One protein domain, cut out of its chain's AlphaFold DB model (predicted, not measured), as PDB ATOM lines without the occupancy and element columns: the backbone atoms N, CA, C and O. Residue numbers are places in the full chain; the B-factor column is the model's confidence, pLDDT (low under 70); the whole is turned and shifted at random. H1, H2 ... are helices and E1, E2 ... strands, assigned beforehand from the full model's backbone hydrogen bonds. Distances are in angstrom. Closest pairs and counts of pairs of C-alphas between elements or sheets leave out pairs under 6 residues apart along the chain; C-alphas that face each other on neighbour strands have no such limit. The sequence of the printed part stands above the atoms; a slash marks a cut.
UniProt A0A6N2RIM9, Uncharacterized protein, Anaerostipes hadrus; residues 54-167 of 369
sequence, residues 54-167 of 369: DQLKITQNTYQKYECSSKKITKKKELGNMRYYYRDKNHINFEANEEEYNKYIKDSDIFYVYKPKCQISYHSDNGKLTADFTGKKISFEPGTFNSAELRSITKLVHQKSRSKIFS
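AT A GLANCE: This is residues 54 to 167 of the 369 residues of an uncharacterized protein of Anaerostipes hadrus (UniProt A0A6N2RIM9). A long, strongly twisted ribbon of three antiparallel strands, in the order E1, E5, E6, makes the axis of a rod, and helix H2 crosses one face of it. A small head, the antiparallel sheet E2, E3, E4 with short helix H1, sits at the end where E1 finishes and E5 starts. There are 114 residues printed, with named elements in the order E1 E2 E3 E4 H1 E5 E6 H2; the class is mixed, helices and strands. The whole is loose, with a radius of gyration of the C-alphas of 18.4 A and spans of 58 by 28 by 25 A.

IN THESE COORDINATES: Find C-alpha 57 at (267.774, 296.205, 407.967); E1 runs from there to residue 69, 36.4 A. E5, residues 110 to 123, covers 41.2 A, and E6, residues 127 to 135, 26.5 A. H2, residues 147 to 161, ends at C-alpha 161, (270.661, 309.813, 412.478), after 21.1 A. Look for the head in E2, residues 73 to 78, E3, 81 to 87, E4, 93 to 96, and H1, 98 to 104.

HOW THE PARTS SIT: Beside inner strand E5, find N 64 and O 115 of E1 and E5 2.8 A apart, and N 120 and O 131 of hairpin E5 and E6 2.9 A apart. H2 is on one face, two layers, at a height over the sheet of 9.4 A, across the strands; the closest C-alphas of E5 and H2, Ile 120 and Thr 154, are 7.2 A apart. E2, E3, E4 form a meander, each strand the antiparallel neighbour of the one before: N 76 and O 83 are 2.9 A apart, N 86 and O 94 2.9 A. H1 is on this sheet; the closest C-alphas of E3 and H1, Met 82 and Glu 98, are 6.1 A apart. H1 and H2 are apart, and in both every O i to N i+4 pair is within hydrogen-bond range.

THE WHOLE: The farthest C-alphas, Gly 80 and Asp 125, are 61.4 A apart. The printed part has no cut; the link E6 to H2 is long. Residues 89 to 91 have pLDDT under 70.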
ATOM      1  N   ASP A  54     271.169 301.592 402.873       89.38
ATOM      2  CA  ASP A  54     271.139 300.184 402.457       89.38
ATOM      3  C   ASP A  54     271.598 299.212 403.555       89.38
ATOM      4  O   ASP A  54     271.208 298.043 403.560       89.38
ATOM      5  N   GLN A  55     272.379 299.692 404.526       92.19
ATOM      6  CA  GLN A  55     272.831 298.892 405.666       92.19
ATOM      7  C   GLN A  55     271.783 298.802 406.788       92.19
ATOM      8  O   GLN A  55     271.922 297.970 407.690       92.19
ATOM      9  N   LEU A  56     270.731 299.628 406.752       93.31
ATOM     10  CA  LEU A  56     269.619 299.555 407.699       93.31
ATOM     11  C   LEU A  56     268.674 298.412 407.319       93.31
ATOM     12  O   LEU A  56     267.992 298.447 406.296       93.31
ATOM     13  N   LYS A  57     268.593 297.401 408.184       95.31
ATOM     14  CA  LYS A  57     267.774 296.205 407.967       95.31
ATOM     15  C   LYS A  57     266.529 296.235 408.833       95.31
ATOM     16  O   LYS A  57     266.609 296.439 410.045       95.31
ATOM     17  N   ILE A  58     265.382 295.963 408.223       95.62
ATOM     18  CA  ILE A  58     264.129 295.741 408.943       95.62
ATOM     19  C   ILE A  58     264.221 294.362 409.595       95.62
ATOM     20  O   ILE A  58     264.216 293.346 408.904       95.62
ATOM     21  N   THR A  59     264.346 294.324 410.917       95.25
ATOM     22  CA  THR A  59     264.456 293.072 411.682       95.25
ATOM     23  C   THR A  59     263.103 292.545 412.114       95.25
ATOM     24  O   THR A  59     262.940 291.341 412.293       95.25
ATOM     25  N   GLN A  60     262.128 293.437 412.294       95.56
ATOM     26  CA  GLN A  60     260.770 293.081 412.681       95.56
ATOM     27  C   GLN A  60     259.775 293.992 411.966       95.56
ATOM     28  O   GLN A  60     259.956 295.209 411.921       95.56
ATOM     29  N   ASN A  61     258.701 293.406 411.447       96.00
ATOM     30  CA  ASN A  61     257.527 294.122 410.958       96.00
ATOM     31  C   ASN A  61     256.287 293.374 411.448       96.00
ATOM     32  O   ASN A  61     255.944 292.313 410.931       96.00
ATOM     33  N   THR A  62     255.678 293.885 412.507       95.31
ATOM     34  CA  THR A  62     254.608 293.232 413.258       95.31
ATOM     35  C   THR A  62     253.531 294.255 413.614       95.31
ATOM     36  O   THR A  62     253.436 295.331 413.020       95.31
ATOM     37  N   TYR A  63     252.690 293.917 414.582       94.12
ATOM     38  CA  TYR A  63     251.680 294.797 415.138       94.12
ATOM     39  C   TYR A  63     251.757 294.783 416.662       94.12
ATOM     40  O   TYR A  63     252.209 293.821 417.284       94.12
ATOM     41  N   GLN A  64     251.277 295.859 417.272       92.81
ATOM     42  CA  GLN A  64     251.040 295.951 418.701       92.81
ATOM     43  C   GLN A  64     249.534 295.911 418.955       92.81
ATOM     44  O   GLN A  64     248.790 296.717 418.397       92.81
ATOM     45  N   LYS A  65     249.106 294.954 419.783       93.31
ATOM     46  CA  LYS A  65     247.716 294.757 420.210       93.31
ATOM     47  C   LYS A  65     247.406 295.651 421.411       93.31
ATOM     48  O   LYS A  65     248.200 295.715 422.348       93.31
ATOM     49  N   TYR A  66     246.249 296.302 421.384       91.50
ATOM     50  CA  TYR A  66     245.731 297.133 422.467       91.50
ATOM     51  C   TYR A  66     244.333 296.672 422.844       91.50
ATOM     52  O   TYR A  66     243.466 296.531 421.984       91.50
ATOM     53  N   GLU A  67     244.124 296.460 424.134       91.88
ATOM     54  CA  GLU A  67     242.815 296.178 424.707       91.88
ATOM     55  C   GLU A  67     242.038 297.481 424.917       91.88
ATOM     56  O   GLU A  67     242.583 298.467 425.421       91.88
ATOM     57  N   CYS A  68     240.778 297.499 424.491       90.81
ATOM     58  CA  CYS A  68     239.894 298.654 424.557       90.81
ATOM     59  C   CYS A  68     238.554 298.259 425.178       90.81
ATOM     60  O   CYS A  68     238.038 297.175 424.926       90.81
ATOM     61  N   SER A  69     237.965 299.161 425.966       90.94
ATOM     62  CA  SER A  69     236.648 298.934 426.571       90.94
ATOM     63  C   SER A  69     235.562 299.662 425.789       90.94
ATOM     64  O   SER A  69     235.650 300.877 425.584       90.94
ATOM     65  N   SER A  70     234.497 298.958 425.411       89.38
ATOM     66  CA  SER A  70     233.361 299.549 424.686       89.38
ATOM     67  C   SER A  70     232.670 300.673 425.468       89.38
ATOM     68  O   SER A  70     232.139 301.605 424.867       89.38
ATOM     69  N   LYS A  71     232.793 300.683 426.803       89.19
ATOM     70  CA  LYS A  71     232.289 301.748 427.693       89.19
ATOM     71  C   LYS A  71     232.889 303.130 427.411       89.19
ATOM     72  O   LYS A  71     232.292 304.136 427.779       89.19
ATOM     73  N   LYS A  72     234.065 303.201 426.776       89.19
ATOM     74  CA  LYS A  72     234.728 304.468 426.411       89.19
ATOM     75  C   LYS A  72     234.319 304.989 425.024       89.19
ATOM     76  O   LYS A  72     234.850 306.010 424.583       89.19
ATOM     77  N   ILE A  73     233.407 304.309 424.324       91.31
ATOM     78  CA  ILE A  73     232.906 304.737 423.014       91.31
ATOM     79  C   ILE A  73     231.836 305.814 423.184       91.31
ATOM     80  O   ILE A  73     230.842 305.631 423.880       91.31
ATOM     81  N   THR A  74     232.010 306.928 422.478       91.38
ATOM     82  CA  THR A  74     231.007 307.987 422.353       91.38
ATOM     83  C   THR A  74     230.368 307.925 420.971       91.38
ATOM     84  O   THR A  74     231.073 307.946 419.964       91.38
ATOM     85  N   LYS A  75     229.037 307.879 420.910       92.25
ATOM     86  CA  LYS A  75     228.270 307.858 419.655       92.25
ATOM     87  C   LYS A  75     227.838 309.278 419.289       92.25
ATOM     88  O   LYS A  75     227.353 310.000 420.160       92.25
ATOM     89  N   LYS A  76     227.989 309.680 418.028       91.31
ATOM     90  CA  LYS A  76     227.505 310.973 417.513       91.31
ATOM     91  C   LYS A  76     226.885 310.801 416.132       91.31
ATOM     92  O   LYS A  76     227.328 309.956 415.363       91.31
ATOM     93  N   LYS A  77     225.880 311.619 415.822       88.56
ATOM     94  CA  LYS A  77     225.271 311.684 414.491       88.56
ATOM     95  C   LYS A  77     225.867 312.867 413.732       88.56
ATOM     96  O   LYS A  77     225.723 314.004 414.173       88.56
ATOM     97  N   GLU A  78     226.527 312.599 412.614       84.56
ATOM     98  CA  GLU A  78     227.204 313.603 411.788       84.56
ATOM     99  C   GLU A  78     226.792 313.426 410.327       84.56
ATOM    100  O   GLU A  78     226.897 312.333 409.774       84.56
ATOM    101  N   LEU A  79     226.292 314.501 409.704       80.25
ATOM    102  CA  LEU A  79     225.835 314.499 408.303       80.25
ATOM    103  C   LEU A  79     224.849 313.353 407.983       80.25
ATOM    104  O   LEU A  79     224.877 312.775 406.903       80.25
ATOM    105  N   GLY A  80     223.987 313.001 408.943       81.75
ATOM    106  CA  GLY A  80     223.001 311.922 408.809       81.75
ATOM    107  C   GLY A  80     223.490 310.530 409.224       81.75
ATOM    108  O   GLY A  80     222.648 309.706 409.576       81.75
ATOM    109  N   ASN A  81     224.804 310.302 409.305       86.75
ATOM    110  CA  ASN A  81     225.408 309.002 409.614       86.75
ATOM    111  C   ASN A  81     225.872 308.905 411.073       86.75
ATOM    112  O   ASN A  81     226.283 309.899 411.681       86.75
ATOM    113  N   MET A  82     225.839 307.699 411.644       89.38
ATOM    114  CA  MET A  82     226.374 307.447 412.983       89.38
ATOM    115  C   MET A  82     227.896 307.250 412.942       89.38
ATOM    116  O   MET A  82     228.417 306.441 412.178       89.38
ATOM    117  N   ARG A  83     228.613 307.984 413.798       91.25
ATOM    118  CA  ARG A  83     230.062 307.873 414.022       91.25
ATOM    119  C   ARG A  83     230.342 307.489 415.473       91.25
ATOM    120  O   ARG A  83     229.668 307.958 416.398       91.25
ATOM    121  N   TYR A  84     231.356 306.653 415.673       91.75
ATOM    122  CA  TYR A  84     231.719 306.098 416.974       91.75
ATOM    123  C   TYR A  84     233.150 306.494 417.319       91.75
ATOM    124  O   TYR A  84     234.094 306.116 416.635       91.75
ATOM    125  N   TYR A  85     233.319 307.251 418.396       91.44
ATOM    126  CA  TYR A  85     234.605 307.802 418.798       91.44
ATOM    127  C   TYR A  85     235.130 307.102 420.041       91.44
ATOM    128  O   TYR A  85     234.455 307.073 421.071       91.44
ATOM    129  N   TYR A  86     236.359 306.602 419.970       91.50
ATOM    130  CA  TYR A  86     237.085 306.101 421.130       91.50
ATOM    131  C   TYR A  86     238.124 307.127 421.571       91.50
ATOM    132  O   TYR A  86     238.886 307.643 420.746       91.50
ATOM    133  N   ARG A  87     238.182 307.413 422.875       85.62
ATOM    134  CA  ARG A  87     239.205 308.286 423.454       85.62
ATOM    135  C   ARG A  87     239.710 307.708 424.766       85.62
ATOM    136  O   ARG A  87     238.933 307.502 425.696       85.62
ATOM    137  N   ASP A  88     241.019 307.507 424.856       80.50
ATOM    138  CA  ASP A  88     241.666 307.032 426.076       80.50
ATOM    139  C   ASP A  88     242.868 307.898 426.457       80.50
ATOM    140  O   ASP A  88     243.578 308.434 425.601       80.50
ATOM    141  N   LYS A  89     243.132 307.998 427.764       69.38
ATOM    142  CA  LYS A  89     244.282 308.734 428.312       69.38
ATOM    143  C   LYS A  89     245.620 308.150 427.830       69.38
ATOM    144  O   LYS A  89     246.606 308.872 427.763       69.38
ATOM    145  N   ASN A  90     245.628 306.888 427.395       61.81
ATOM    146  CA  ASN A  90     246.793 306.165 426.872       61.81
ATOM    147  C   ASN A  90     247.085 306.423 425.373       61.81
ATOM    148  O   ASN A  90     247.692 305.587 424.706       61.81
ATOM    149  N   HIS A  91     246.651 307.562 424.817       67.81
ATOM    150  CA  HIS A  91     246.884 307.960 423.416       67.81
ATOM    151  C   HIS A  91     246.329 306.988 422.347       67.81
ATOM    152  O   HIS A  91     246.843 306.920 421.222       67.81
ATOM    153  N   ILE A  92     245.268 306.239 422.668       79.81
ATOM    154  CA  ILE A  92     244.463 305.504 421.681       79.81
ATOM    155  C   ILE A  92     243.210 306.324 421.413       79.81
ATOM    156  O   ILE A  92     242.306 306.371 422.241       79.81
ATOM    157  N   ASN A  93     243.189 306.977 420.254       87.38
ATOM    158  CA  ASN A  93     242.062 307.762 419.778       87.38
ATOM    159  C   ASN A  93     241.781 307.352 418.336       87.38
ATOM    160  O   ASN A  93     242.681 307.451 417.500       87.38
ATOM    161  N   PHE A  94     240.567 306.894 418.057       89.38
ATOM    162  CA  PHE A  94     240.143 306.545 416.705       89.38
ATOM    163  C   PHE A  94     238.645 306.788 416.528       89.38
ATOM    164  O   PHE A  94     237.900 306.963 417.495       89.38
ATOM    165  N   GLU A  95     238.238 306.793 415.269       91.19
ATOM    166  CA  GLU A  95     236.855 306.867 414.829       91.19
ATOM    167  C   GLU A  95     236.528 305.573 414.087       91.19
ATOM    168  O   GLU A  95     237.339 305.113 413.284       91.19
ATOM    169  N   ALA A  96     235.373 304.993 414.389       90.50
ATOM    170  CA  ALA A  96     234.821 303.841 413.697       90.50
ATOM    171  C   ALA A  96     233.507 304.224 413.020       90.50
ATOM    172  O   ALA A  96     232.713 305.012 413.560       90.50
ATOM    173  N   ASN A  97     233.281 303.660 411.838       91.88
ATOM    174  CA  ASN A  97     231.992 303.763 411.164       91.88
ATOM    175  C   ASN A  97     230.982 302.751 411.750       91.88
ATOM    176  O   ASN A  97     231.296 301.962 412.643       91.88
ATOM    177  N   GLU A  98     229.744 302.801 411.267       91.12
ATOM    178  CA  GLU A  98     228.668 301.938 411.756       91.12
ATOM    179  C   GLU A  98     228.907 300.447 411.466       91.12
ATOM    180  O   GLU A  98     228.633 299.608 412.324       91.12
ATOM    181  N   GLU A  99     229.491 300.107 410.316       92.00
ATOM    182  CA  GLU A  99     229.831 298.724 409.956       92.00
ATOM    183  C   GLU A  99     230.908 298.142 410.883       92.00
ATOM    184  O   GLU A  99     230.743 297.051 411.430       92.00
ATOM    185  N   GLU A 100     231.987 298.889 411.120       92.00
ATOM    186  CA  GLU A 100     233.075 298.512 412.026       92.00
ATOM    187  C   GLU A 100     232.582 298.386 413.468       92.00
ATOM    188  O   GLU A 100     232.934 297.431 414.163       92.00
ATOM    189  N   TYR A 101     231.738 299.319 413.919       92.19
ATOM    190  CA  TYR A 101     231.144 299.246 415.250       92.19
ATOM    191  C   TYR A 101     230.291 297.986 415.408       92.19
ATOM    192  O   TYR A 101     230.459 297.249 416.381       92.19
ATOM    193  N   ASN A 102     229.409 297.716 414.445       92.69
ATOM    194  CA  ASN A 102     228.535 296.549 414.481       92.69
ATOM    195  C   ASN A 102     229.327 295.238 414.423       92.69
ATOM    196  O   ASN A 102     228.976 294.297 415.127       92.69
ATOM    197  N   LYS A 103     230.411 295.186 413.638       94.06
ATOM    198  CA  LYS A 103     231.233 293.978 413.483       94.06
ATOM    199  C   LYS A 103     232.155 293.708 414.677       94.06
ATOM    200  O   LYS A 103     232.321 292.551 415.048       94.06
ATOM    201  N   TYR A 104     232.786 294.738 415.247       91.62
ATOM    202  CA  TYR A 104     233.897 294.553 416.195       91.62
ATOM    203  C   TYR A 104     233.624 295.032 417.625       91.62
ATOM    204  O   TYR A 104     234.414 294.716 418.514       91.62
ATOM    205  N   ILE A 105     232.575 295.831 417.861       92.00
ATOM    206  CA  ILE A 105     232.393 296.545 419.139       92.00
ATOM    207  C   ILE A 105     231.024 296.285 419.784       92.00
ATOM    208  O   ILE A 105     230.957 296.159 421.005       92.00
ATOM    209  N   LYS A 106     229.936 296.250 419.003       89.44
ATOM    210  CA  LYS A 106     228.545 296.329 419.493       89.44
ATOM    211  C   LYS A 106     228.213 295.330 420.604       89.44
ATOM    212  O   LYS A 106     227.635 295.740 421.606       89.44
ATOM    213  N   ASP A 107     228.623 294.077 420.436       90.12
ATOM    214  CA  ASP A 107     228.280 292.970 421.336       90.12
ATOM    215  C   ASP A 107     229.475 292.540 422.208       90.12
ATOM    216  O   ASP A 107     229.606 291.380 422.591       90.12
ATOM    217  N   SER A 108     230.409 293.457 422.490       88.31
ATOM    218  CA  SER A 108     231.629 293.166 423.253       88.31
ATOM    219  C   SER A 108     231.890 294.201 424.349       88.31
ATOM    220  O   SER A 108     231.924 295.405 424.100       88.31
ATOM    221  N   ASP A 109     232.150 293.742 425.575       91.00
ATOM    222  CA  ASP A 109     232.606 294.607 426.678       91.00
ATOM    223  C   ASP A 109     234.052 295.087 426.471       91.00
ATOM    224  O   ASP A 109     234.424 296.221 426.809       91.00
ATOM    225  N   ILE A 110     234.862 294.204 425.886       92.38
ATOM    226  CA  ILE A 110     236.271 294.401 425.568       92.38
ATOM    227  C   ILE A 110     236.487 294.029 424.106       92.38
ATOM    228  O   ILE A 110     236.065 292.967 423.657       92.38
ATOM    229  N   PHE A 111     237.190 294.887 423.377       92.56
ATOM    230  CA  PHE A 111     237.594 294.651 421.997       92.56
ATOM    231  C   PHE A 111     239.067 295.019 421.814       92.56
ATOM    232  O   PHE A 111     239.681 295.660 422.670       92.56
ATOM    233  N   TYR A 112     239.653 294.605 420.694       92.44
ATOM    234  CA  TYR A 112     241.069 294.828 420.425       92.44
ATOM    235  C   TYR A 112     241.278 295.668 419.181       92.44
ATOM    236  O   TYR A 112     240.589 295.504 418.177       92.44
ATOM    237  N   VAL A 113     242.280 296.536 419.252       93.25
ATOM    238  CA  VAL A 113     242.770 297.288 418.101       93.25
ATOM    239  C   VAL A 113     244.272 297.121 417.965       93.25
ATOM    240  O   VAL A 113     244.983 296.810 418.926       93.25
ATOM    241  N   TYR A 114     244.761 297.342 416.757       93.44
ATOM    242  CA  TYR A 114     246.135 297.070 416.383       93.44
ATOM    243  C   TYR A 114     246.778 298.319 415.790       93.44
ATOM    244  O   TYR A 114     246.142 299.083 415.063       93.44
ATOM    245  N   LYS A 115     248.058 298.525 416.108       93.00
ATOM    246  CA  LYS A 115     248.919 299.491 415.413       93.00
ATOM    247  C   LYS A 115     250.093 298.751 414.789       93.00
ATOM    248  O   LYS A 115     250.682 297.913 415.477       93.00
ATOM    249  N   PRO A 116     250.486 299.067 413.547       95.19
ATOM    250  CA  PRO A 116     251.672 298.468 412.960       95.19
ATOM    251  C   PRO A 116     252.912 298.907 413.744       95.19
ATOM    252  O   PRO A 116     252.994 300.039 414.237       95.19
ATOM    253  N   LYS A 117     253.876 298.004 413.879       95.88
ATOM    254  CA  LYS A 117     255.142 298.238 414.568       95.88
ATOM    255  C   LYS A 117     256.269 297.669 413.723       95.88
ATOM    256  O   LYS A 117     256.164 296.556 413.222       95.88
ATOM    257  N   CYS A 118     257.368 298.397 413.594       96.44
ATOM    258  CA  CYS A 118     258.576 297.845 413.002       96.44
ATOM    259  C   CYS A 118     259.808 298.169 413.835       96.44
ATOM    260  O   CYS A 118     259.834 299.130 414.609       96.44
ATOM    261  N   GLN A 119     260.818 297.327 413.659       97.69
ATOM    262  CA  GLN A 119     262.151 297.541 414.177       97.69
ATOM    263  C   GLN A 119     263.132 297.554 413.012       97.69
ATOM    264  O   GLN A 119     263.114 296.670 412.151       97.69
ATOM    265  N   ILE A 120     263.981 298.572 412.999       96.69
ATOM    266  CA  ILE A 120     265.070 298.721 412.039       96.69
ATOM    267  C   ILE A 120     266.368 298.667 412.823       96.69
ATOM    268  O   ILE A 120     266.501 299.325 413.854       96.69
ATOM    269  N   SER A 121     267.328 297.894 412.339       96.38
ATOM    270  CA  SER A 121     268.631 297.757 412.970       96.38
ATOM    271  C   SER A 121     269.760 298.032 411.990       96.38
ATOM    272  O   SER A 121     269.647 297.776 410.792       96.38
ATOM    273  N   TYR A 122     270.858 298.532 412.530       95.94
ATOM    274  CA  TYR A 122     272.139 298.666 411.863       95.94
ATOM    275  C   TYR A 122     273.232 298.195 412.813       95.94
ATOM    276  O   TYR A 122     273.163 298.432 414.026       95.94
ATOM    277  N   HIS A 123     274.243 297.542 412.254       94.94
ATOM    278  CA  HIS A 123     275.398 297.070 412.994       94.94
ATOM    279  C   HIS A 123     276.647 297.133 412.116       94.94
ATOM    280  O   HIS A 123     276.631 296.667 410.979       94.94
ATOM    281  N   SER A 124     277.714 297.688 412.676       93.06
ATOM    282  CA  SER A 124     279.069 297.694 412.137       93.06
ATOM    283  C   SER A 124     280.073 297.526 413.273       93.06
ATOM    284  O   SER A 124     279.699 297.505 414.451       93.06
ATOM    285  N   ASP A 125     281.356 297.456 412.928       90.06
ATOM    286  CA  ASP A 125     282.438 297.420 413.914       90.06
ATOM    287  C   ASP A 125     282.496 298.704 414.761       90.06
ATOM    288  O   ASP A 125     282.857 298.659 415.939       90.06
ATOM    289  N   ASN A 126     282.072 299.839 414.194       89.12
ATOM    290  CA  ASN A 126     282.098 301.138 414.866       89.12
ATOM    291  C   ASN A 126     280.887 301.351 415.778       89.12
ATOM    292  O   ASN A 126     280.983 302.008 416.817       89.12
ATOM    293  N   GLY A 127     279.723 300.804 415.426       92.12
ATOM    294  CA  GLY A 127     278.509 301.117 416.160       92.12
ATOM    295  C   GLY A 127     277.306 300.260 415.826       92.12
ATOM    296  O   GLY A 127     277.290 299.438 414.911       92.12
ATOM    297  N   LYS A 128     276.252 300.462 416.609       95.00
ATOM    298  CA  LYS A 128     274.939 299.887 416.338       95.00
ATOM    299  C   LYS A 128     273.839 300.914 416.521       95.00
ATOM    300  O   LYS A 128     273.937 301.803 417.368       95.00
ATOM    301  N   LEU A 129     272.774 300.739 415.756       95.00
ATOM    302  CA  LEU A 129     271.571 301.549 415.830       95.00
ATOM    303  C   LEU A 129     270.347 300.639 415.800       95.00
ATOM    304  O   LEU A 129     270.301 299.657 415.063       95.00
ATOM    305  N   THR A 130     269.358 300.948 416.625       96.31
ATOM    306  CA  THR A 130     268.072 300.256 416.667       96.31
ATOM    307  C   THR A 130     266.975 301.300 416.742       96.31
ATOM    308  O   THR A 130     266.965 302.126 417.649       96.31
ATOM    309  N   ALA A 131     266.068 301.292 415.778       96.38
ATOM    310  CA  ALA A 131     264.918 302.174 415.740       96.38
ATOM    311  C   ALA A 131     263.649 301.354 415.937       96.38
ATOM    312  O   ALA A 131     263.336 300.499 415.112       96.38
ATOM    313  N   ASP A 132     262.918 301.648 417.007       96.94
ATOM    314  CA  ASP A 132     261.593 301.094 417.262       96.94
ATOM    315  C   ASP A 132     260.548 302.116 416.824       96.94
ATOM    316  O   ASP A 132     260.533 303.253 417.308       96.94
ATOM    317  N   PHE A 133     259.676 301.725 415.898       95.88
ATOM    318  CA  PHE A 133     258.697 302.617 415.291       95.88
ATOM    319  C   PHE A 133     257.286 302.044 415.413       95.88
ATOM    320  O   PHE A 133     257.040 300.891 415.059       95.88
ATOM    321  N   THR A 134     256.345 302.863 415.879       94.38
ATOM    322  CA  THR A 134     254.933 302.501 416.041       94.38
ATOM    323  C   THR A 134     254.064 303.422 415.196       94.38
ATOM    324  O   THR A 134     254.177 304.653 415.250       94.38
ATOM    325  N   GLY A 135     253.175 302.821 414.412       92.50
ATOM    326  CA  GLY A 135     252.288 303.528 413.506       92.50
ATOM    327  C   GLY A 135     251.195 304.315 414.217       92.50
ATOM    328  O   GLY A 135     250.793 304.005 415.338       92.50
ATOM    329  N   LYS A 136     250.694 305.350 413.543       88.44
ATOM    330  CA  LYS A 136     249.518 306.116 413.988       88.44
ATOM    331  C   LYS A 136     248.203 305.474 413.556       88.44
ATOM    332  O   LYS A 136     247.215 305.636 414.265       88.44
ATOM    333  N   LYS A 137     248.195 304.764 412.421       88.31
ATOM    334  CA  LYS A 137     247.007 304.079 411.901       88.31
ATOM    335  C   LYS A 137     246.568 302.997 412.888       88.31
ATOM    336  O   LYS A 137     247.385 302.178 413.304       88.31
ATOM    337  N   ILE A 138     245.293 303.035 413.251       90.38
ATOM    338  CA  ILE A 138     244.634 302.039 414.092       90.38
ATOM    339  C   ILE A 138     243.755 301.183 413.183       90.38
ATOM    340  O   ILE A 138     243.095 301.717 412.292       90.38
ATOM    341  N   SER A 139     243.775 299.871 413.390       90.94
ATOM    342  CA  SER A 139     242.923 298.912 412.686       90.94
ATOM    343  C   SER A 139     242.288 297.927 413.662       90.94
ATOM    344  O   SER A 139     242.855 297.618 414.710       90.94
ATOM    345  N   PHE A 140     241.110 297.419 413.306       91.50
ATOM    346  CA  PHE A 140     240.434 296.348 414.050       91.50
ATOM    347  C   PHE A 140     241.000 294.962 413.749       91.50
ATOM    348  O   PHE A 140     240.836 294.037 414.535       91.50
ATOM    349  N   GLU A 141     241.725 294.835 412.641       92.06
ATOM    350  CA  GLU A 141     242.425 293.618 412.255       92.06
ATOM    351  C   GLU A 141     243.945 293.819 412.351       92.06
ATOM    352  O   GLU A 141     244.429 294.948 412.183       92.06
ATOM    353  N   PRO A 142     244.720 292.757 412.633       92.38
ATOM    354  CA  PRO A 142     246.172 292.839 412.658       92.38
ATOM    355  C   PRO A 142     246.728 293.301 411.309       92.38
ATOM    356  O   PRO A 142     246.438 292.721 410.267       92.38
ATOM    357  N   GLY A 143     247.560 294.340 411.335       91.44
ATOM    358  CA  GLY A 143     248.168 294.907 410.138       91.44
ATOM    359  C   GLY A 143     249.592 295.369 410.407       91.44
ATOM    360  O   GLY A 143     249.909 295.851 411.496       91.44
ATOM    361  N   THR A 144     250.452 295.217 409.408       94.44
ATOM    362  CA  THR A 144     251.857 295.631 409.448       94.44
ATOM    363  C   THR A 144     252.093 296.807 408.501       94.44
ATOM    364  O   THR A 144     251.195 297.211 407.759       94.44
ATOM    365  N   PHE A 145     253.291 297.394 408.533       94.25
ATOM    366  CA  PHE A 145     253.649 298.412 407.545       94.25
ATOM    367  C   PHE A 145     253.845 297.777 406.170       94.25
ATOM    368  O   PHE A 145     254.462 296.712 406.053       94.25
ATOM    369  N   ASN A 146     253.376 298.458 405.127       93.94
ATOM    370  CA  ASN A 146     253.633 298.040 403.752       93.94
ATOM    371  C   ASN A 146     255.055 298.431 403.297       93.94
ATOM    372  O   ASN A 146     255.751 299.221 403.942       93.94
ATOM    373  N   SER A 147     255.492 297.915 402.146       93.94
ATOM    374  CA  SER A 147     256.849 298.144 401.627       93.94
ATOM    375  C   SER A 147     257.187 299.625 401.398       93.94
ATOM    376  O   SER A 147     258.332 300.029 401.600       93.94
ATOM    377  N   ALA A 148     256.221 300.455 400.996       93.69
ATOM    378  CA  ALA A 148     256.447 301.882 400.755       93.69
ATOM    379  C   ALA A 148     256.588 302.673 402.068       93.69
ATOM    380  O   ALA A 148     257.449 303.554 402.186       93.69
ATOM    381  N   GLU A 149     255.790 302.325 403.081       94.06
ATOM    382  CA  GLU A 149     255.896 302.882 404.431       94.06
ATOM    383  C   GLU A 149     257.235 302.515 405.068       94.06
ATOM    384  O   GLU A 149     257.931 303.393 405.577       94.06
ATOM    385  N   LEU A 150     257.643 301.250 404.965       94.69
ATOM    386  CA  LEU A 150     258.920 300.768 405.490       94.69
ATOM    387  C   LEU A 150     260.118 301.485 404.857       94.69
ATOM    388  O   LEU A 150     261.019 301.920 405.578       94.69
ATOM    389  N   ARG A 151     260.112 301.680 403.531       93.56
ATOM    390  CA  ARG A 151     261.144 302.472 402.836       93.56
ATOM    391  C   ARG A 151     261.184 303.912 403.349       93.56
ATOM    392  O   ARG A 151     262.253 304.431 403.656       93.56
ATOM    393  N   SER A 152     260.019 304.537 403.516       94.44
ATOM    394  CA  SER A 152     259.915 305.913 404.019       94.44
ATOM    395  C   SER A 152     260.421 306.054 405.460       94.44
ATOM    396  O   SER A 152     261.120 307.017 405.780       94.44
ATOM    397  N   ILE A 153     260.102 305.089 406.330       94.75
ATOM    398  CA  ILE A 153     260.573 305.054 407.723       94.75
ATOM    399  C   ILE A 153     262.090 304.835 407.767       94.75
ATOM    400  O   ILE A 153     262.782 305.545 408.494       94.75
ATOM    401  N   THR A 154     262.622 303.916 406.959       95.00
ATOM    402  CA  THR A 154     264.066 303.631 406.893       95.00
ATOM    403  C   THR A 154     264.857 304.864 406.464       95.00
ATOM    404  O   THR A 154     265.792 305.276 407.156       95.00
ATOM    405  N   LYS A 155     264.403 305.542 405.403       94.94
ATOM    406  CA  LYS A 155     264.985 306.805 404.943       94.94
ATOM    407  C   LYS A 155     264.946 307.891 406.020       94.94
ATOM    408  O   LYS A 155     265.921 308.617 406.205       94.94
ATOM    409  N   LEU A 156     263.846 307.989 406.771       94.94
ATOM    410  CA  LEU A 156     263.724 308.936 407.880       94.94
ATOM    411  C   LEU A 156     264.723 308.638 409.007       94.94
ATOM    412  O   LEU A 156     265.359 309.567 409.509       94.94
ATOM    413  N   VAL A 157     264.864 307.368 409.400       94.62
ATOM    414  CA  VAL A 157     265.831 306.942 410.425       94.62
ATOM    415  C   VAL A 157     267.246 307.315 409.994       94.62
ATOM    416  O   VAL A 157     267.948 307.973 410.763       94.62
ATOM    417  N   HIS A 158     267.637 306.996 408.758       94.62
ATOM    418  CA  HIS A 158     268.940 307.365 408.202       94.62
ATOM    419  C   HIS A 158     269.168 308.888 408.230       94.62
ATOM    420  O   HIS A 158     270.123 309.372 408.842       94.62
ATOM    421  N   GLN A 159     268.245 309.669 407.658       93.94
ATOM    422  CA  GLN A 159     268.362 311.129 407.580       93.94
ATOM    423  C   GLN A 159     268.483 311.796 408.952       93.94
ATOM    424  O   GLN A 159     269.290 312.710 409.129       93.94
ATOM    425  N   LYS A 160     267.679 311.361 409.929       93.50
ATOM    426  CA  LYS A 160     267.698 311.943 411.278       93.50
ATOM    427  C   LYS A 160     268.907 311.498 412.093       93.50
ATOM    428  O   LYS A 160     269.331 312.254 412.963       93.50
ATOM    429  N   SER A 161     269.464 310.324 411.803       92.50
ATOM    430  CA  SER A 161     270.661 309.813 412.478       92.50
ATOM    431  C   SER A 161     271.943 310.452 411.950       92.50
ATOM    432  O   SER A 161     272.878 310.633 412.721       92.50
ATOM    433  N   ARG A 162     271.986 310.874 410.678       91.00
ATOM    434  CA  ARG A 162     273.194 311.406 410.019       91.00
ATOM    435  C   ARG A 162     273.902 312.541 410.774       91.00
ATOM    436  O   ARG A 162     275.123 312.624 410.734       91.00
ATOM    437  N   SER A 163     273.157 313.413 411.456       85.81
ATOM    438  CA  SER A 163     273.712 314.531 412.239       85.81
ATOM    439  C   SER A 163     273.944 314.206 413.718       85.81
ATOM    440  O   SER A 163     274.210 315.110 414.510       85.81
ATOM    441  N   LYS A 164     273.792 312.939 414.117       88.75
ATOM    442  CA  LYS A 164     273.905 312.489 415.505       88.75
ATOM    443  C   LYS A 164     275.213 311.753 415.745       88.75
ATOM    444  O   LYS A 164     275.765 311.104 414.859       88.75
ATOM    445  N   ILE A 165     275.666 311.868 416.983       87.00
ATOM    446  CA  ILE A 165     276.870 311.252 417.522       87.00
ATOM    447  C   ILE A 165     276.403 310.369 418.675       87.00
ATOM    448  O   ILE A 165     275.579 310.814 419.477       87.00
ATOM    449  N   PHE A 166     276.866 309.125 418.741       87.62
ATOM    450  CA  PHE A 166     276.402 308.161 419.733       87.62
ATOM    451  C   PHE A 166     277.521 307.702 420.661       87.62
ATOM    452  O   PHE A 166     278.567 307.250 420.197       87.62
ATOM    453  N   SER A 167     277.266 307.757 421.972       86.25
ATOM    454  CA  SER A 167     278.168 307.239 423.008       86.25
ATOM    455  C   SER A 167     277.900 305.754 423.302       86.25
ATOM    456  O   SER A 167     276.952 305.155 422.786       86.25
TER     457      SER A 167